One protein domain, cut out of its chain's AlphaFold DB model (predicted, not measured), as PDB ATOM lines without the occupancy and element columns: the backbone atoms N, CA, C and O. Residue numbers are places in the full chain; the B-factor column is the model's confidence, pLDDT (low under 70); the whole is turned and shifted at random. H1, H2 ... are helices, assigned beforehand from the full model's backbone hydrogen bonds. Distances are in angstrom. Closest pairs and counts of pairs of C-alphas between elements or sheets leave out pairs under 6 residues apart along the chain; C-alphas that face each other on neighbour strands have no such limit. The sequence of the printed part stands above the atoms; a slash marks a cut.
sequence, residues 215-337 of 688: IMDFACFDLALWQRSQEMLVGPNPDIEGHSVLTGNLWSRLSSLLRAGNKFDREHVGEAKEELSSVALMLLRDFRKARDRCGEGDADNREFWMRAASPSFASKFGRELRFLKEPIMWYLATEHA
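What this domain is: This is residues 215 to 337 of the 688 residues of the protein "Hypothetical protein" of Symbiodinium sp. CCMP2592 (UniProt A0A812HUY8). The long, kinked helix H4 passes between two groups of helices: the hairpin of H2 and H3 on one side, and the short helix H5 with H7 on the other. H1 sits between H3 and H7, and H6 lies at the edge of the cluster, farthest from its middle. The printed part has 123 residues with seven named helices, H1 to H7 in order along the chain, and no named strand; its class is all helix. It is compact, with a radius of gyration of the C-alphas of 14.4 A and a rounded outline spanning 41 by 31 by 31 A.

Where its parts are: H4, residues 269 to 294, is the longest helix at 35.4 A, running from C-alpha 269 at (-18.405, 9.204, -10.505) to C-alpha 294 at (-38.082, 12.240, 18.706), with a kink of 38 degrees near residue 284. H3, residues 240 to 260, is 30.3 A long. H2, residues 223 to 234, measures 16.5 A, and H7, residues 325 to 336, measures 17.9 A. The shorter helices are H1, residues 215 to 221, beginning at C-alpha 215 at (-38.509, 14.088, -6.235); H5, residues 302 to 309; and H6, residues 311 to 317.

How they stand to each other: Residues 280 to 287 of H4 touch residues 223 to 227 of H2, about perpendicular at 82 degrees; the closest C-alphas, of Leu 223 and Leu 284, are 6.4 A apart. H2 and H3 form a helical hairpin at a shallow tilt of 32 degrees, with the C-alphas of Ser 229 and His 243 closest at 5.1 A. H1 touches residues 250 to 257 of H3 at a steep tilt of 61 degrees, opposite ways; the closest C-alphas, of Asp 217 and Arg 253, are 4.7 A apart. H4 and H5 form another helical hairpin, at a steep tilt of 42 degrees, with the C-alphas of Leu 283 and Phe 304 closest at 6.2 A. H5 touches H7 opposite ways at a shallow tilt of 34 degrees, only just short of steep; the closest C-alphas, of Arg 302 and Leu 332, are 6.2 A apart. H6 is close to H5 but not clearly touching, with the C-alphas of Arg 307 and Phe 313 closest at 6.4 A. H4 and H7 are apart. Every O i to N i+4 pair is within hydrogen-bond range in H3 and H6, against 7 of 8 in H2, 18 of 22 in H4, 3 of 4 in H5, 6 of 8 in H7 and 0 of 3 in H1, where 4 of 4 O i to N i+3 pairs are within range.

The domain as a whole: The two C-alphas farthest apart, of Pro 236 and Ala 337, are 42.6 A apart. The printed part has no cut, and no link is long. The mean pLDDT of the printed part is 89.3; residue 263, residues 296 to 297 and residues 335 to 337 are under 70.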
ATOM      1  N   ILE A 215     -38.168  14.253  -7.657       90.69
ATOM      2  CA  ILE A 215     -38.509  14.088  -6.235       90.69
ATOM      3  C   ILE A 215     -38.009  12.734  -5.712       90.69
ATOM      4  O   ILE A 215     -37.405  12.671  -4.649       90.69
ATOM      5  N   MET A 216     -38.186  11.654  -6.483       93.75
ATOM      6  CA  MET A 216     -37.699  10.326  -6.092       93.75
ATOM      7  C   MET A 216     -36.169  10.248  -6.085       93.75
ATOM      8  O   MET A 216     -35.622   9.410  -5.374       93.75
ATOM      9  N   ASP A 217     -35.472  11.091  -6.854       93.44
ATOM     10  CA  ASP A 217     -34.007  11.120  -6.892       93.44
ATOM     11  C   ASP A 217     -33.379  11.771  -5.650       93.44
ATOM     12  O   ASP A 217     -32.269  11.390  -5.272       93.44
ATOM     13  N   PHE A 218     -34.105  12.636  -4.934       95.94
ATOM     14  CA  PHE A 218     -33.667  13.152  -3.629       95.94
ATOM     15  C   PHE A 218     -33.594  12.081  -2.530       95.94
ATOM     16  O   PHE A 218     -32.983  12.322  -1.492       95.94
ATOM     17  N   ALA A 219     -34.105  10.867  -2.758       96.19
ATOM     18  CA  ALA A 219     -33.958   9.755  -1.818       96.19
ATOM     19  C   ALA A 219     -32.497   9.345  -1.546       96.19
ATOM     20  O   ALA A 219     -32.230   8.693  -0.538       96.19
ATOM     21  N   CYS A 220     -31.526   9.768  -2.372       95.94
ATOM     22  CA  CYS A 220     -30.101   9.645  -2.035       95.94
ATOM     23  C   CYS A 220     -29.698  10.417  -0.758       95.94
ATOM     24  O   CYS A 220     -28.631  10.146  -0.204       95.94
ATOM     25  N   PHE A 221     -30.563  11.306  -0.257       97.31
ATOM     26  CA  PHE A 221     -30.407  12.052   0.990       97.31
ATOM     27  C   PHE A 221     -31.207  11.475   2.182       97.31
ATOM     28  O   PHE A 221     -31.057  11.988   3.289       97.31
ATOM     29  N   ASP A 222     -32.000  10.401   2.027       96.50
ATOM     30  CA  ASP A 222     -32.776   9.826   3.147       96.50
ATOM     31  C   ASP A 222     -31.875   9.032   4.106       96.50
ATOM     32  O   ASP A 222     -31.520   7.873   3.862       96.50
ATOM     33  N   LEU A 223     -31.514   9.650   5.231       96.50
ATOM     34  CA  LEU A 223     -30.627   9.073   6.237       96.50
ATOM     35  C   LEU A 223     -31.220   7.820   6.905       96.50
ATOM     36  O   LEU A 223     -30.459   7.016   7.442       96.50
ATOM     37  N   ALA A 224     -32.529   7.563   6.805       94.88
ATOM     38  CA  ALA A 224     -33.097   6.283   7.231       94.88
ATOM     39  C   ALA A 224     -32.730   5.132   6.272       94.88
ATOM     40  O   ALA A 224     -32.412   4.034   6.733       94.88
ATOM     41  N   LEU A 225     -32.688   5.372   4.953       94.12
ATOM     42  CA  LEU A 225     -32.204   4.382   3.975       94.12
ATOM     43  C   LEU A 225     -30.698   4.135   4.137       94.12
ATOM     44  O   LEU A 225     -30.247   2.990   4.065       94.12
ATOM     45  N   TRP A 226     -29.926   5.180   4.447       95.00
ATOM     46  CA  TRP A 226     -28.518   5.044   4.835       95.00
ATOM     47  C   TRP A 226     -28.330   4.255   6.130       95.00
ATOM     48  O   TRP A 226     -27.420   3.433   6.224       95.00
ATOM     49  N   GLN A 227     -29.185   4.466   7.132       94.44
ATOM     50  CA  GLN A 227     -29.131   3.695   8.369       94.44
ATOM     51  C   GLN A 227     -29.428   2.214   8.096       94.44
ATOM     52  O   GLN A 227     -28.645   1.361   8.518       94.44
ATOM     53  N   ARG A 228     -30.486   1.926   7.326       92.31
ATOM     54  CA  ARG A 228     -30.884   0.571   6.921       92.31
ATOM     55  C   ARG A 228     -29.777  -0.146   6.143       92.31
ATOM     56  O   ARG A 228     -29.509  -1.313   6.416       92.31
ATOM     57  N   SER A 229     -29.084   0.542   5.229       93.56
ATOM     58  CA  SER A 229     -27.967  -0.057   4.481       93.56
ATOM     59  C   SER A 229     -26.764  -0.385   5.375       93.56
ATOM     60  O   SER A 229     -26.074  -1.369   5.120       93.56
ATOM     61  N   GLN A 230     -26.518   0.373   6.448       93.25
ATOM     62  CA  GLN A 230     -25.491   0.027   7.440       93.25
ATOM     63  C   GLN A 230     -25.923  -1.135   8.345       93.25
ATOM     64  O   GLN A 230     -25.113  -2.002   8.661       93.25
ATOM     65  N   GLU A 231     -27.195  -1.192   8.734       92.31
ATOM     66  CA  GLU A 231     -27.750  -2.292   9.536       92.31
ATOM     67  C   GLU A 231     -27.707  -3.628   8.776       92.31
ATOM     68  O   GLU A 231     -27.368  -4.653   9.369       92.31
ATOM     69  N   MET A 232     -27.907  -3.606   7.453       92.38
ATOM     70  CA  MET A 232     -27.694  -4.758   6.564       92.38
ATOM     71  C   MET A 232     -26.258  -5.308   6.599       92.38
ATOM     72  O   MET A 232     -26.085  -6.512   6.442       92.38
ATOM     73  N   LEU A 233     -25.227  -4.486   6.833       91.88
ATOM     74  CA  LEU A 233     -23.830  -4.954   6.910       91.88
ATOM     75  C   LEU A 233     -23.403  -5.437   8.303       91.88
ATOM     76  O   LEU A 233     -22.472  -6.231   8.408       91.88
ATOM     77  N   VAL A 234     -24.027  -4.918   9.363       89.69
ATOM     78  CA  VAL A 234     -23.567  -5.089  10.759       89.69
ATOM     79  C   VAL A 234     -24.483  -6.024  11.570       89.69
ATOM     80  O   VAL A 234     -24.152  -6.406  12.692       89.69
ATOM     81  N   GLY A 235     -25.630  -6.425  11.014       84.62
ATOM     82  CA  GLY A 235     -26.548  -7.381  11.635       84.62
ATOM     83  C   GLY A 235     -25.973  -8.803  11.793       84.62
ATOM     84  O   GLY A 235     -25.015  -9.173  11.116       84.62
ATOM     85  N   PRO A 236     -26.584  -9.647  12.653       86.06
ATOM     86  CA  PRO A 236     -26.103 -11.007  12.934       86.06
ATOM     87  C   PRO A 236     -26.170 -11.956  11.725       86.06
ATOM     88  O   PRO A 236     -25.468 -12.961  11.703       86.06
ATOM     89  N   ASN A 237     -26.991 -11.627  10.724       88.69
ATOM     90  CA  ASN A 237     -26.957 -12.201   9.383       88.69
ATOM     91  C   ASN A 237     -26.775 -11.028   8.400       88.69
ATOM     92  O   ASN A 237     -27.761 -10.333   8.142       88.69
ATOM     93  N   PRO A 238     -25.554 -10.744   7.908       90.94
ATOM     94  CA  PRO A 238     -25.314  -9.589   7.052       90.94
ATOM     95  C   PRO A 238     -25.853  -9.814   5.632       90.94
ATOM     96  O   PRO A 238     -25.450 -10.744   4.932       90.94
ATOM     97  N   ASP A 239     -26.745  -8.929   5.194       93.00
ATOM     98  CA  ASP A 239     -27.342  -8.911   3.859       93.00
ATOM     99  C   ASP A 239     -26.498  -8.045   2.910       93.00
ATOM    100  O   ASP A 239     -26.794  -6.881   2.625       93.00
ATOM    101  N   ILE A 240     -25.387  -8.623   2.450       92.88
ATOM    102  CA  ILE A 240     -24.429  -7.963   1.550       92.88
ATOM    103  C   ILE A 240     -25.076  -7.654   0.186       92.88
ATOM    104  O   ILE A 240     -24.765  -6.630  -0.427       92.88
ATOM    105  N   GLU A 241     -25.996  -8.504  -0.283       92.31
ATOM    106  CA  GLU A 241     -26.707  -8.303  -1.549       92.31
ATOM    107  C   GLU A 241     -27.724  -7.159  -1.430       92.31
ATOM    108  O   GLU A 241     -27.665  -6.213  -2.216       92.31
ATOM    109  N   GLY A 242     -28.574  -7.167  -0.398       89.75
ATOM    110  CA  GLY A 242     -29.508  -6.080  -0.106       89.75
ATOM    111  C   GLY A 242     -28.808  -4.744   0.144       89.75
ATOM    112  O   GLY A 242     -29.251  -3.719  -0.381       89.75
ATOM    113  N   HIS A 243     -27.664  -4.743   0.840       91.06
ATOM    114  CA  HIS A 243     -26.812  -3.558   0.962       91.06
ATOM    115  C   HIS A 243     -26.347  -3.044  -0.410       91.06
ATOM    116  O   HIS A 243     -26.479  -1.852  -0.699       91.06
ATOM    117  N   SER A 244     -25.807  -3.927  -1.257       90.94
ATOM    118  CA  SER A 244     -25.284  -3.588  -2.589       90.94
ATOM    119  C   SER A 244     -26.375  -3.044  -3.519       90.94
ATOM    120  O   SER A 244     -26.179  -2.033  -4.195       90.94
ATOM    121  N   VAL A 245     -27.568  -3.647  -3.498       91.44
ATOM    122  CA  VAL A 245     -28.735  -3.190  -4.270       91.44
ATOM    123  C   VAL A 245     -29.236  -1.834  -3.767       91.44
ATOM    124  O   VAL A 245     -29.438  -0.922  -4.570       91.44
ATOM    125  N   LEU A 246     -29.401  -1.661  -2.450       90.44
ATOM    126  CA  LEU A 246     -29.877  -0.404  -1.867       90.44
ATOM    127  C   LEU A 246     -28.897   0.744  -2.149       90.44
ATOM    128  O   LEU A 246     -29.300   1.779  -2.676       90.44
ATOM    129  N   THR A 247     -27.605   0.550  -1.880       90.94
ATOM    130  CA  THR A 247     -26.568   1.551  -2.183       90.94
ATOM    131  C   THR A 247     -26.451   1.835  -3.681       90.94
ATOM    132  O   THR A 247     -26.457   2.998  -4.082       90.94
ATOM    133  N   GLY A 248     -26.453   0.807  -4.534       92.06
ATOM    134  CA  GLY A 248     -26.458   0.962  -5.991       92.06
ATOM    135  C   GLY A 248     -27.631   1.807  -6.503       92.06
ATOM    136  O   GLY A 248     -27.431   2.697  -7.336       92.06
ATOM    137  N   ASN A 249     -28.830   1.602  -5.950       91.88
ATOM    138  CA  ASN A 249     -30.013   2.406  -6.262       91.88
ATOM    139  C   ASN A 249     -29.828   3.873  -5.846       91.88
ATOM    140  O   ASN A 249     -30.028   4.766  -6.672       91.88
ATOM    141  N   LEU A 250     -29.377   4.142  -4.615       92.56
ATOM    142  CA  LEU A 250     -29.092   5.509  -4.155       92.56
ATOM    143  C   LEU A 250     -28.014   6.196  -5.024       92.56
ATOM    144  O   LEU A 250     -28.116   7.394  -5.301       92.56
ATOM    145  N   TRP A 251     -27.010   5.461  -5.524       92.88
ATOM    146  CA  TRP A 251     -25.966   6.036  -6.389       92.88
ATOM    147  C   TRP A 251     -26.478   6.320  -7.801       92.88
ATOM    148  O   TRP A 251     -26.039   7.289  -8.425       92.88
ATOM    149  N   SER A 252     -27.404   5.504  -8.311       92.88
ATOM    150  CA  SER A 252     -28.096   5.759  -9.580       92.88
ATOM    151  C   SER A 252     -28.863   7.086  -9.521       92.88
ATOM    152  O   SER A 252     -28.774   7.899 -10.445       92.88
ATOM    153  N   ARG A 253     -29.506   7.362  -8.376       92.94
ATOM    154  CA  ARG A 253     -30.224   8.612  -8.089       92.94
ATOM    155  C   ARG A 253     -29.307   9.826  -7.968       92.94
ATOM    156  O   ARG A 253     -29.523  10.802  -8.681       92.94
ATOM    157  N   LEU A 254     -28.213   9.747  -7.200       91.31
ATOM    158  CA  LEU A 254     -27.180  10.802  -7.214       91.31
ATOM    159  C   LEU A 254     -26.670  11.060  -8.643       91.31
ATOM    160  O   LEU A 254     -26.531  12.206  -9.064       91.31
ATOM    161  N   SER A 255     -26.430   9.995  -9.411       90.88
ATOM    162  CA  SER A 255     -25.978  10.103 -10.802       90.88
ATOM    163  C   SER A 255     -27.038  10.734 -11.712       90.88
ATOM    164  O   SER A 255     -26.688  11.328 -12.726       90.88
ATOM    165  N   SER A 256     -28.330  10.613 -11.394       89.62
ATOM    166  CA  SER A 256     -29.425  11.331 -12.061       89.62
ATOM    167  C   SER A 256     -29.364  12.834 -11.755       89.62
ATOM    168  O   SER A 256     -29.235  13.635 -12.683       89.62
ATOM    169  N   LEU A 257     -29.302  13.207 -10.468       88.56
ATOM    170  CA  LEU A 257     -29.166  14.602 -10.023       88.56
ATOM    171  C   LEU A 257     -27.950  15.292 -10.663       88.56
ATOM    172  O   LEU A 257     -28.084  16.325 -11.317       88.56
ATOM    173  N   LEU A 258     -26.759  14.698 -10.555       88.38
ATOM    174  CA  LEU A 258     -25.532  15.277 -11.113       88.38
ATOM    175  C   LEU A 258     -25.608  15.479 -12.641       88.38
ATOM    176  O   LEU A 258     -25.049  16.451 -13.157       88.38
ATOM    177  N   ARG A 259     -26.311  14.593 -13.368       87.00
ATOM    178  CA  ARG A 259     -26.563  14.748 -14.814       87.00
ATOM    179  C   ARG A 259     -27.500  15.918 -15.101       87.00
ATOM    180  O   ARG A 259     -27.219  16.677 -16.023       87.00
ATOM    181  N   ALA A 260     -28.554  16.109 -14.305       84.06
ATOM    182  CA  ALA A 260     -29.479  17.235 -14.456       84.06
ATOM    183  C   ALA A 260     -28.788  18.607 -14.289       84.06
ATOM    184  O   ALA A 260     -29.170  19.570 -14.952       84.06
ATOM    185  N   GLY A 261     -27.735  18.689 -13.468       80.31
ATOM    186  CA  GLY A 261     -26.930  19.904 -13.273       80.31
ATOM    187  C   GLY A 261     -25.829  20.153 -14.306       80.31
ATOM    188  O   GLY A 261     -25.053  21.088 -14.135       80.31
ATOM    189  N   ASN A 262     -25.700  19.317 -15.344       77.94
ATOM    190  CA  ASN A 262     -24.616  19.371 -16.338       77.94
ATOM    191  C   ASN A 262     -23.181  19.277 -15.759       77.94
ATOM    192  O   ASN A 262     -22.220  19.626 -16.441       77.94
ATOM    193  N   LYS A 263     -23.014  18.782 -14.521       67.06
ATOM    194  CA  LYS A 263     -21.705  18.597 -13.851       67.06
ATOM    195  C   LYS A 263     -21.207  17.149 -13.837       67.06
ATOM    196  O   LYS A 263     -20.181  16.848 -13.235       67.06
ATOM    197  N   PHE A 264     -21.936  16.239 -14.478       70.38
ATOM    198  CA  PHE A 264     -21.613  14.816 -14.503       70.38
ATOM    199  C   PHE A 264     -20.633  14.467 -15.623       70.38
ATOM    200  O   PHE A 264     -21.033  14.056 -16.714       70.38
ATOM    201  N   ASP A 265     -19.345  14.574 -15.318       78.44
ATOM    202  CA  ASP A 265     -18.337  13.790 -16.023       78.44
ATOM    203  C   ASP A 265     -18.352  12.341 -15.498       78.44
ATOM    204  O   ASP A 265     -18.515  12.102 -14.298       78.44
ATOM    205  N   ARG A 266     -18.184  11.362 -16.393       78.81
ATOM    206  CA  ARG A 266     -18.161   9.934 -16.046       78.81
ATOM    207  C   ARG A 266     -16.924   9.545 -15.242       78.81
ATOM    208  O   ARG A 266     -17.004   8.591 -14.470       78.81
ATOM    209  N   GLU A 267     -15.816  10.263 -15.403       83.19
ATOM    210  CA  GLU A 267     -14.553   9.950 -14.723       83.19
ATOM    211  C   GLU A 267     -14.647  10.181 -13.203       83.19
ATOM    212  O   GLU A 267     -14.152   9.384 -12.408       83.19
ATOM    213  N   HIS A 268     -15.404  11.197 -12.777       84.81
ATOM    214  CA  HIS A 268     -15.501  11.630 -11.377       84.81
ATOM    215  C   HIS A 268     -16.603  10.918 -10.561       84.81
ATOM    216  O   HIS A 268     -16.842  11.233  -9.393       84.81
ATOM    217  N   VAL A 269     -17.283   9.923 -11.145       84.12
ATOM    218  CA  VAL A 269     -18.405   9.204 -10.505       84.12
ATOM    219  C   VAL A 269     -17.962   8.380  -9.290       84.12
ATOM    220  O   VAL A 269     -18.768   8.145  -8.390       84.12
ATOM    221  N   GLY A 270     -16.696   7.952  -9.241       88.56
ATOM    222  CA  GLY A 270     -16.101   7.328  -8.053       88.56
ATOM    223  C   GLY A 270     -16.031   8.308  -6.881       88.56
ATOM    224  O   GLY A 270     -16.674   8.080  -5.856       88.56
ATOM    225  N   GLU A 271     -15.350   9.444  -7.076       91.38
ATOM    226  CA  GLU A 271     -15.196  10.484  -6.049       91.38
ATOM    227  C   GLU A 271     -16.548  10.973  -5.507       91.38
ATOM    228  O   GLU A 271     -16.710  11.118  -4.298       91.38
ATOM    229  N   ALA A 272     -17.550  11.166  -6.374       90.44
ATOM    230  CA  ALA A 272     -18.882  11.607  -5.960       90.44
ATOM    231  C   ALA A 272     -19.620  10.584  -5.069       90.44
ATOM    232  O   ALA A 272     -20.320  10.975  -4.131       90.44
ATOM    233  N   LYS A 273     -19.452   9.275  -5.320       92.12
ATOM    234  CA  LYS A 273     -20.012   8.200  -4.475       92.12
ATOM    235  C   LYS A 273     -19.300   8.105  -3.126       92.12
ATOM    236  O   LYS A 273     -19.956   7.893  -2.106       92.12
ATOM    237  N   GLU A 274     -17.979   8.271  -3.111       92.44
ATOM    238  CA  GLU A 274     -17.174   8.288  -1.884       92.44
ATOM    239  C   GLU A 274     -17.462   9.524  -1.025       92.44
ATOM    240  O   GLU A 274     -17.589   9.406   0.196       92.44
ATOM    241  N   GLU A 275     -17.617  10.698  -1.652       93.56
ATOM    242  CA  GLU A 275     -18.061  11.933  -1.001       93.56
ATOM    243  C   GLU A 275     -19.442  11.714  -0.369       93.56
ATOM    244  O   GLU A 275     -19.582  11.918   0.837       93.56
ATOM    245  N   LEU A 276     -20.429  11.201  -1.124       93.94
ATOM    246  CA  LEU A 276     -21.778  10.942  -0.596       93.94
ATOM    247  C   LEU A 276     -21.761   9.962   0.579       93.94
ATOM    248  O   LEU A 276     -22.339  10.252   1.625       93.94
ATOM    249  N   SER A 277     -21.062   8.838   0.424       93.56
ATOM    250  CA  SER A 277     -20.997   7.794   1.450       93.56
ATOM    251  C   SER A 277     -20.355   8.303   2.734       93.56
ATOM    252  O   SER A 277     -20.880   8.081   3.823       93.56
ATOM    253  N   SER A 278     -19.256   9.047   2.616       94.44
ATOM    254  CA  SER A 278     -18.527   9.576   3.769       94.44
ATOM    255  C   SER A 278     -19.323  10.666   4.499       94.44
ATOM    256  O   SER A 278     -19.377  10.666   5.729       94.44
ATOM    257  N   VAL A 279     -19.996  11.561   3.764       95.31
ATOM    258  CA  VAL A 279     -20.859  12.596   4.358       95.31
ATOM    259  C   VAL A 279     -22.070  11.967   5.046       95.31
ATOM    260  O   VAL A 279     -22.325  12.274   6.210       95.31
ATOM    261  N   ALA A 280     -22.774  11.041   4.389       94.75
ATOM    262  CA  ALA A 280     -23.925  10.363   4.977       94.75
ATOM    263  C   ALA A 280     -23.547   9.583   6.250       94.75
ATOM    264  O   ALA A 280     -24.221   9.720   7.270       94.75
ATOM    265  N   LEU A 281     -22.427   8.846   6.247       93.25
ATOM    266  CA  LEU A 281     -21.910   8.148   7.435       93.25
ATOM    267  C   LEU A 281     -21.606   9.099   8.607       93.25
ATOM    268  O   LEU A 281     -21.851   8.745   9.762       93.25
ATOM    269  N   MET A 282     -21.118  10.315   8.335       94.75
ATOM    270  CA  MET A 282     -20.920  11.335   9.371       94.75
ATOM    271  C   MET A 282     -22.248  11.888   9.907       94.75
ATOM    272  O   MET A 282     -22.399  12.019  11.124       94.75
ATOM    273  N   LEU A 283     -23.219  12.174   9.032       95.69
ATOM    274  CA  LEU A 283     -24.544  12.672   9.426       95.69
ATOM    275  C   LEU A 283     -25.350  11.629  10.218       95.69
ATOM    276  O   LEU A 283     -25.997  11.983  11.207       95.69
ATOM    277  N   LEU A 284     -25.246  10.341   9.861       94.94
ATOM    278  CA  LEU A 284     -25.919   9.224  10.538       94.94
ATOM    279  C   LEU A 284     -25.702   9.208  12.057       94.94
ATOM    280  O   LEU A 284     -26.603   8.824  12.804       94.94
ATOM    281  N   ARG A 285     -24.523   9.630  12.536       91.88
ATOM    282  CA  ARG A 285     -24.210   9.660  13.972       91.88
ATOM    283  C   ARG A 285     -25.085  10.645  14.749       91.88
ATOM    284  O   ARG A 285     -25.394  10.379  15.908       91.88
ATOM    285  N   ASP A 286     -25.455  11.768  14.141       92.75
ATOM    286  CA  ASP A 286     -26.313  12.777  14.770       92.75
ATOM    287  C   ASP A 286     -27.794  12.561  14.429       92.75
ATOM    288  O   ASP A 286     -28.642  12.841  15.273       92.75
ATOM    289  N   PHE A 287     -28.097  11.986  13.259       94.00
ATOM    290  CA  PHE A 287     -29.443  11.545  12.879       94.00
ATOM    291  C   PHE A 287     -29.991  10.482  13.839       94.00
ATOM    292  O   PHE A 287     -31.087  10.650  14.369       94.00
ATOM    293  N   ARG A 288     -29.197   9.445  14.162       93.25
ATOM    294  CA  ARG A 288     -29.571   8.420  15.158       93.25
ATOM    295  C   ARG A 288     -29.946   9.059  16.499       93.25
ATOM    296  O   ARG A 288     -31.081   8.923  16.928       93.25
ATOM    297  N   LYS A 289     -29.082   9.919  17.056       92.31
ATOM    298  CA  LYS A 289     -29.370  10.675  18.295       92.31
ATOM    299  C   LYS A 289     -30.615  11.569  18.216       92.31
ATOM    300  O   LYS A 289     -31.085  12.021  19.256       92.31
ATOM    301  N   ALA A 290     -31.079  11.962  17.029       90.38
ATOM    302  CA  ALA A 290     -32.322  12.714  16.867       90.38
ATOM    303  C   ALA A 290     -33.529  11.769  16.858       90.38
ATOM    304  O   ALA A 290     -34.424  11.953  17.676       90.38
ATOM    305  N   ARG A 291     -33.494  10.702  16.048       90.12
ATOM    306  CA  ARG A 291     -34.480   9.603  16.065       90.12
ATOM    307  C   ARG A 291     -34.668   9.022  17.472       90.12
ATOM    308  O   ARG A 291     -35.797   8.902  17.928       90.12
ATOM    309  N   ASP A 292     -33.583   8.784  18.208       89.75
ATOM    310  CA  ASP A 292     -33.607   8.270  19.589       89.75
ATOM    311  C   ASP A 292     -34.291   9.226  20.595       89.75
ATOM    312  O   ASP A 292     -34.639   8.812  21.700       89.75
ATOM    313  N   ARG A 293     -34.465  10.513  20.245       89.38
ATOM    314  CA  ARG A 293     -35.126  11.537  21.079       89.38
ATOM    315  C   ARG A 293     -36.534  11.901  20.606       89.38
ATOM    316  O   ARG A 293     -37.360  12.241  21.445       89.38
ATOM    317  N   CYS A 294     -36.794  11.862  19.299       83.56
ATOM    318  CA  CYS A 294     -38.082  12.240  18.706       83.56
ATOM    319  C   CYS A 294     -39.007  11.037  18.445       83.56
ATOM    320  O   CYS A 294     -40.215  11.214  18.352       83.56
ATOM    321  N   GLY A 295     -38.458   9.824  18.345       81.25
ATOM    322  CA  GLY A 295     -39.171   8.626  17.904       81.25
ATOM    323  C   GLY A 295     -38.884   8.261  16.443       81.25
ATOM    324  O   GLY A 295     -38.143   8.937  15.723       81.25
ATOM    325  N   GLU A 296     -39.458   7.146  15.993       69.56
ATOM    326  CA  GLU A 296     -39.249   6.626  14.639       69.56
ATOM    327  C   GLU A 296     -40.099   7.367  13.599       69.56
ATOM    328  O   GLU A 296     -41.231   6.986  13.319       69.56
ATOM    329  N   GLY A 297     -39.528   8.412  12.996       67.56
ATOM    330  CA  GLY A 297     -40.091   9.072  11.809       67.56
ATOM    331  C   GLY A 297     -39.882  10.584  11.750       67.56
ATOM    332  O   GLY A 297     -39.764  11.127  10.657       67.56
ATOM    333  N   ASP A 298     -39.760  11.243  12.903       73.06
ATOM    334  CA  ASP A 298     -39.851  12.709  13.023       73.06
ATOM    335  C   ASP A 298     -38.503  13.458  12.898       73.06
ATOM    336  O   ASP A 298     -38.390  14.625  13.272       73.06
ATOM    337  N   ALA A 299     -37.458  12.806  12.380       89.00
ATOM    338  CA  ALA A 299     -36.166  13.440  12.113       89.00
ATOM    339  C   ALA A 299     -36.077  13.897  10.645       89.00
ATOM    340  O   ALA A 299     -35.800  13.086   9.762       89.00
ATOM    341  N   ASP A 300     -36.289  15.192  10.394       91.62
ATOM    342  CA  ASP A 300     -36.153  15.805   9.064       91.62
ATOM    343  C   ASP A 300     -34.705  15.702   8.557       91.62
ATOM    344  O   ASP A 300     -33.767  16.165   9.213       91.62
ATOM    345  N   ASN A 301     -34.502  15.109   7.378       95.44
ATOM    346  CA  ASN A 301     -33.175  14.947   6.791       95.44
ATOM    347  C   ASN A 301     -32.503  16.300   6.468       95.44
ATOM    348  O   ASN A 301     -31.274  16.416   6.555       95.44
ATOM    349  N   ARG A 302     -33.278  17.348   6.150       94.81
ATOM    350  CA  ARG A 302     -32.775  18.677   5.757       94.81
ATOM    351  C   ARG A 302     -31.968  19.341   6.863       94.81
ATOM    352  O   ARG A 302     -30.925  19.926   6.574       94.81
ATOM    353  N   GLU A 303     -32.343  19.154   8.132       94.31
ATOM    354  CA  GLU A 303     -31.560  19.623   9.284       94.31
ATOM    355  C   GLU A 303     -30.105  19.128   9.269       94.31
ATOM    356  O   GLU A 303     -29.204  19.813   9.766       94.31
ATOM    357  N   PHE A 304     -29.863  17.926   8.746       96.06
ATOM    358  CA  PHE A 304     -28.548  17.291   8.714       96.06
ATOM    359  C   PHE A 304     -27.785  17.682   7.447       96.06
ATOM    360  O   PHE A 304     -26.604  18.029   7.523       96.06
ATOM    361  N   TRP A 305     -28.455  17.732   6.295       95.75
ATOM    362  CA  TRP A 305     -27.834  18.164   5.040       95.75
ATOM    363  C   TRP A 305     -27.528  19.673   5.003       95.75
ATOM    364  O   TRP A 305     -26.495  20.059   4.455       95.75
ATOM    365  N   MET A 306     -28.295  20.518   5.707       94.69
ATOM    366  CA  MET A 306     -27.910  21.913   5.993       94.69
ATOM    367  C   MET A 306     -26.567  22.002   6.730       94.69
ATOM    368  O   MET A 306     -25.739  22.863   6.423       94.69
ATOM    369  N   ARG A 307     -26.303  21.094   7.682       94.12
ATOM    370  CA  ARG A 307     -25.010  21.052   8.386       94.12
ATOM    371  C   ARG A 307     -23.896  20.675   7.414       94.12
ATOM    372  O   ARG A 307     -22.865  21.344   7.438       94.12
ATOM    373  N   ALA A 308     -24.114  19.691   6.536       93.50
ATOM    374  CA  ALA A 308     -23.153  19.296   5.500       93.50
ATOM    375  C   ALA A 308     -22.816  20.431   4.512       93.50
ATOM    376  O   ALA A 308     -21.656  20.582   4.133       93.50
ATOM    377  N   ALA A 309     -23.792  21.274   4.160       90.81
ATOM    378  CA  ALA A 309     -23.576  22.468   3.338       90.81
ATOM    379  C   ALA A 309     -22.781  23.588   4.050       90.81
ATOM    380  O   ALA A 309     -22.289  24.509   3.393       90.81
ATOM    381  N   SER A 310     -22.635  23.540   5.381       92.69
ATOM    382  CA  SER A 310     -21.978  24.605   6.150       92.69
ATOM    383  C   SER A 310     -20.440  24.595   6.019       92.69
ATOM    384  O   SER A 310     -19.821  23.525   6.042       92.69
ATOM    385  N   PRO A 311     -19.770  25.769   6.024       90.69
ATOM    386  CA  PRO A 311     -18.302  25.843   6.074       90.69
ATOM    387  C   PRO A 311     -17.694  25.115   7.286       90.69
ATOM    388  O   PRO A 311     -16.600  24.556   7.208       90.69
ATOM    389  N   SER A 312     -18.432  25.062   8.403       91.50
ATOM    390  CA  SER A 312     -18.015  24.352   9.620       91.50
ATOM    391  C   SER A 312     -17.916  22.834   9.431       91.50
ATOM    392  O   SER A 312     -17.141  22.176  10.127       91.50
ATOM    393  N   PHE A 313     -18.684  22.270   8.494       92.56
ATOM    394  CA  PHE A 313     -18.632  20.853   8.159       92.56
ATOM    395  C   PHE A 313     -17.506  20.559   7.172       92.56
ATOM    396  O   PHE A 313     -16.757  19.620   7.415       92.56
ATOM    397  N   ALA A 314     -17.297  21.392   6.145       89.06
ATOM    398  CA  ALA A 314     -16.146  21.262   5.241       89.06
ATOM    399  C   ALA A 314     -14.806  21.247   6.011       89.06
ATOM    400  O   ALA A 314     -13.948  20.401   5.766       89.06
ATOM    401  N   SER A 315     -14.668  22.108   7.030       90.50
ATOM    402  CA  SER A 315     -13.512  22.102   7.939       90.50
ATOM    403  C   SER A 315     -13.353  20.785   8.719       90.50
ATOM    404  O   SER A 315     -12.234  20.299   8.860       90.50
ATOM    405  N   LYS A 316     -14.451  20.168   9.183       90.62
ATOM    406  CA  LYS A 316     -14.439  18.863   9.880       90.62
ATOM    407  C   LYS A 316     -14.242  17.668   8.939       90.62
ATOM    408  O   LYS A 316     -13.739  16.640   9.371       90.62
ATOM    409  N   PHE A 317     -14.653  17.801   7.679       90.75
ATOM    410  CA  PHE A 317     -14.508  16.798   6.620       90.75
ATOM    411  C   PHE A 317     -13.104  16.803   5.990       90.75
ATOM    412  O   PHE A 317     -12.747  15.885   5.259       90.75
ATOM    413  N   GLY A 318     -12.302  17.842   6.256       90.12
ATOM    414  CA  GLY A 318     -10.941  18.001   5.732       90.12
ATOM    415  C   GLY A 318     -10.864  18.453   4.268       90.12
ATOM    416  O   GLY A 318      -9.766  18.661   3.757       90.12
ATOM    417  N   ARG A 319     -12.005  18.629   3.590       89.69
ATOM    418  CA  ARG A 319     -12.119  19.142   2.215       89.69
ATOM    419  C   ARG A 319     -13.473  19.817   1.992       89.69
ATOM    420  O   ARG A 319     -14.443  19.514   2.684       89.69
ATOM    421  N   GLU A 320     -13.556  20.711   1.008       89.81
ATOM    422  CA  GLU A 320     -14.858  21.159   0.504       89.81
ATOM    423  C   GLU A 320     -15.590  20.015  -0.213       89.81
ATOM    424  O   GLU A 320     -14.957  19.159  -0.834       89.81
ATOM    425  N   LEU A 321     -16.925  20.036  -0.159       91.31
ATOM    426  CA  LEU A 321     -17.778  19.153  -0.954       91.31
ATOM    427  C   LEU A 321     -17.728  19.601  -2.420       91.31
ATOM    428  O   LEU A 321     -18.245  20.670  -2.758       91.31
ATOM    429  N   ARG A 322     -17.078  18.814  -3.280       89.69
ATOM    430  CA  ARG A 322     -16.890  19.140  -4.703       89.69
ATOM    431  C   ARG A 322     -18.126  18.800  -5.521       89.69
ATOM    432  O   ARG A 322     -18.519  19.573  -6.393       89.69
ATOM    433  N   PHE A 323     -18.732  17.651  -5.233       90.44
ATOM    434  CA  PHE A 323     -19.791  17.067  -6.052       90.44
ATOM    435  C   PHE A 323     -21.166  17.246  -5.415       90.44
ATOM    436  O   PHE A 323     -22.140  17.489  -6.121       90.44
ATOM    437  N   LEU A 324     -21.258  17.175  -4.085       91.88
ATOM    438  CA  LEU A 324     -22.544  17.194  -3.385       91.88
ATOM    439  C   LEU A 324     -23.096  18.587  -3.107       91.88
ATOM    440  O   LEU A 324     -24.303  18.719  -2.921       91.88
ATOM    441  N   LYS A 325     -22.244  19.618  -3.063       91.06
ATOM    442  CA  LYS A 325     -22.628  20.972  -2.629       91.06
ATOM    443  C   LYS A 325     -23.852  21.501  -3.375       91.06
ATOM    444  O   LYS A 325     -24.737  22.070  -2.753       91.06
ATOM    445  N   GLU A 326     -23.933  21.283  -4.684       89.38
ATOM    446  CA  GLU A 326     -25.070  21.738  -5.486       89.38
ATOM    447  C   GLU A 326     -26.309  20.818  -5.400       89.38
ATOM    448  O   GLU A 326     -27.375  21.346  -5.087       89.38
ATOM    449  N   PRO A 327     -26.215  19.480  -5.554       91.44
ATOM    450  CA  PRO A 327     -27.330  18.570  -5.273       91.44
ATOM    451  C   PRO A 327     -27.960  18.748  -3.881       91.44
ATOM    452  O   PRO A 327     -29.183  18.722  -3.766       91.44
ATOM    453  N   ILE A 328     -27.146  18.993  -2.843       93.56
ATOM    454  CA  ILE A 328     -27.621  19.337  -1.493       93.56
ATOM    455  C   ILE A 328     -28.372  20.674  -1.516       93.56
ATOM    456  O   ILE A 328     -29.462  20.761  -0.962       93.56
ATOM    457  N   MET A 329     -27.845  21.713  -2.173       91.81
ATOM    458  CA  MET A 329     -28.537  23.005  -2.248       91.81
ATOM    459  C   MET A 329     -29.861  22.941  -3.025       91.81
ATOM    460  O   MET A 329     -30.798  23.629  -2.633       91.81
ATOM    461  N   TRP A 330     -29.991  22.118  -4.074       91.56
ATOM    462  CA  TRP A 330     -31.293  21.910  -4.731       91.56
ATOM    463  C   TRP A 330     -32.279  21.165  -3.829       91.56
ATOM    464  O   TRP A 330     -33.453  21.521  -3.789       91.56
ATOM    465  N   TYR A 331     -31.802  20.141  -3.113       93.50
ATOM    466  CA  TYR A 331     -32.602  19.378  -2.157       93.50
ATOM    467  C   TYR A 331     -33.148  20.285  -1.045       93.50
ATOM    468  O   TYR A 331     -34.354  20.309  -0.808       93.50
ATOM    469  N   LEU A 332     -32.289  21.111  -0.445       92.06
ATOM    470  CA  LEU A 332     -32.684  22.099   0.561       92.06
ATOM    471  C   LEU A 332     -33.628  23.169  -0.017       92.06
ATOM    472  O   LEU A 332     -34.595  23.543   0.632       92.06
ATOM    473  N   ALA A 333     -33.428  23.607  -1.264       88.38
ATOM    474  CA  ALA A 333     -34.301  24.597  -1.907       88.38
ATOM    475  C   ALA A 333     -35.756  24.124  -2.133       88.38
ATOM    476  O   ALA A 333     -36.620  24.953  -2.429       88.38
ATOM    477  N   THR A 334     -36.064  22.829  -1.977       80.31
ATOM    478  CA  THR A 334     -37.453  22.331  -2.045       80.31
ATOM    479  C   THR A 334     -38.335  22.851  -0.904       80.31
ATOM    480  O   THR A 334     -39.523  23.079  -1.130       80.31
ATOM    481  N   GLU A 335     -37.739  23.173   0.252       62.78
ATOM    482  CA  GLU A 335     -38.364  23.809   1.430       62.78
ATOM    483  C   GLU A 335     -39.049  25.152   1.101       62.78
ATOM    484  O   GLU A 335     -39.868  25.661   1.862       62.78
ATOM    485  N   HIS A 336     -38.715  25.775  -0.034       51.34
ATOM    486  CA  HIS A 336     -39.313  27.040  -0.480       51.34
ATOM    487  C   HIS A 336     -40.117  26.899  -1.786       51.34
ATOM    488  O   HIS A 336     -40.663  27.884  -2.284       51.34
ATOM    489  N   ALA A 337     -40.214  25.687  -2.346       47.66
ATOM    490  CA  ALA A 337     -41.014  25.396  -3.537       47.66
ATOM    491  C   ALA A 337     -42.478  25.053  -3.202       47.66
ATOM    492  O   ALA A 337     -43.366  25.291  -4.021       47.66
TER     493      ALA A 337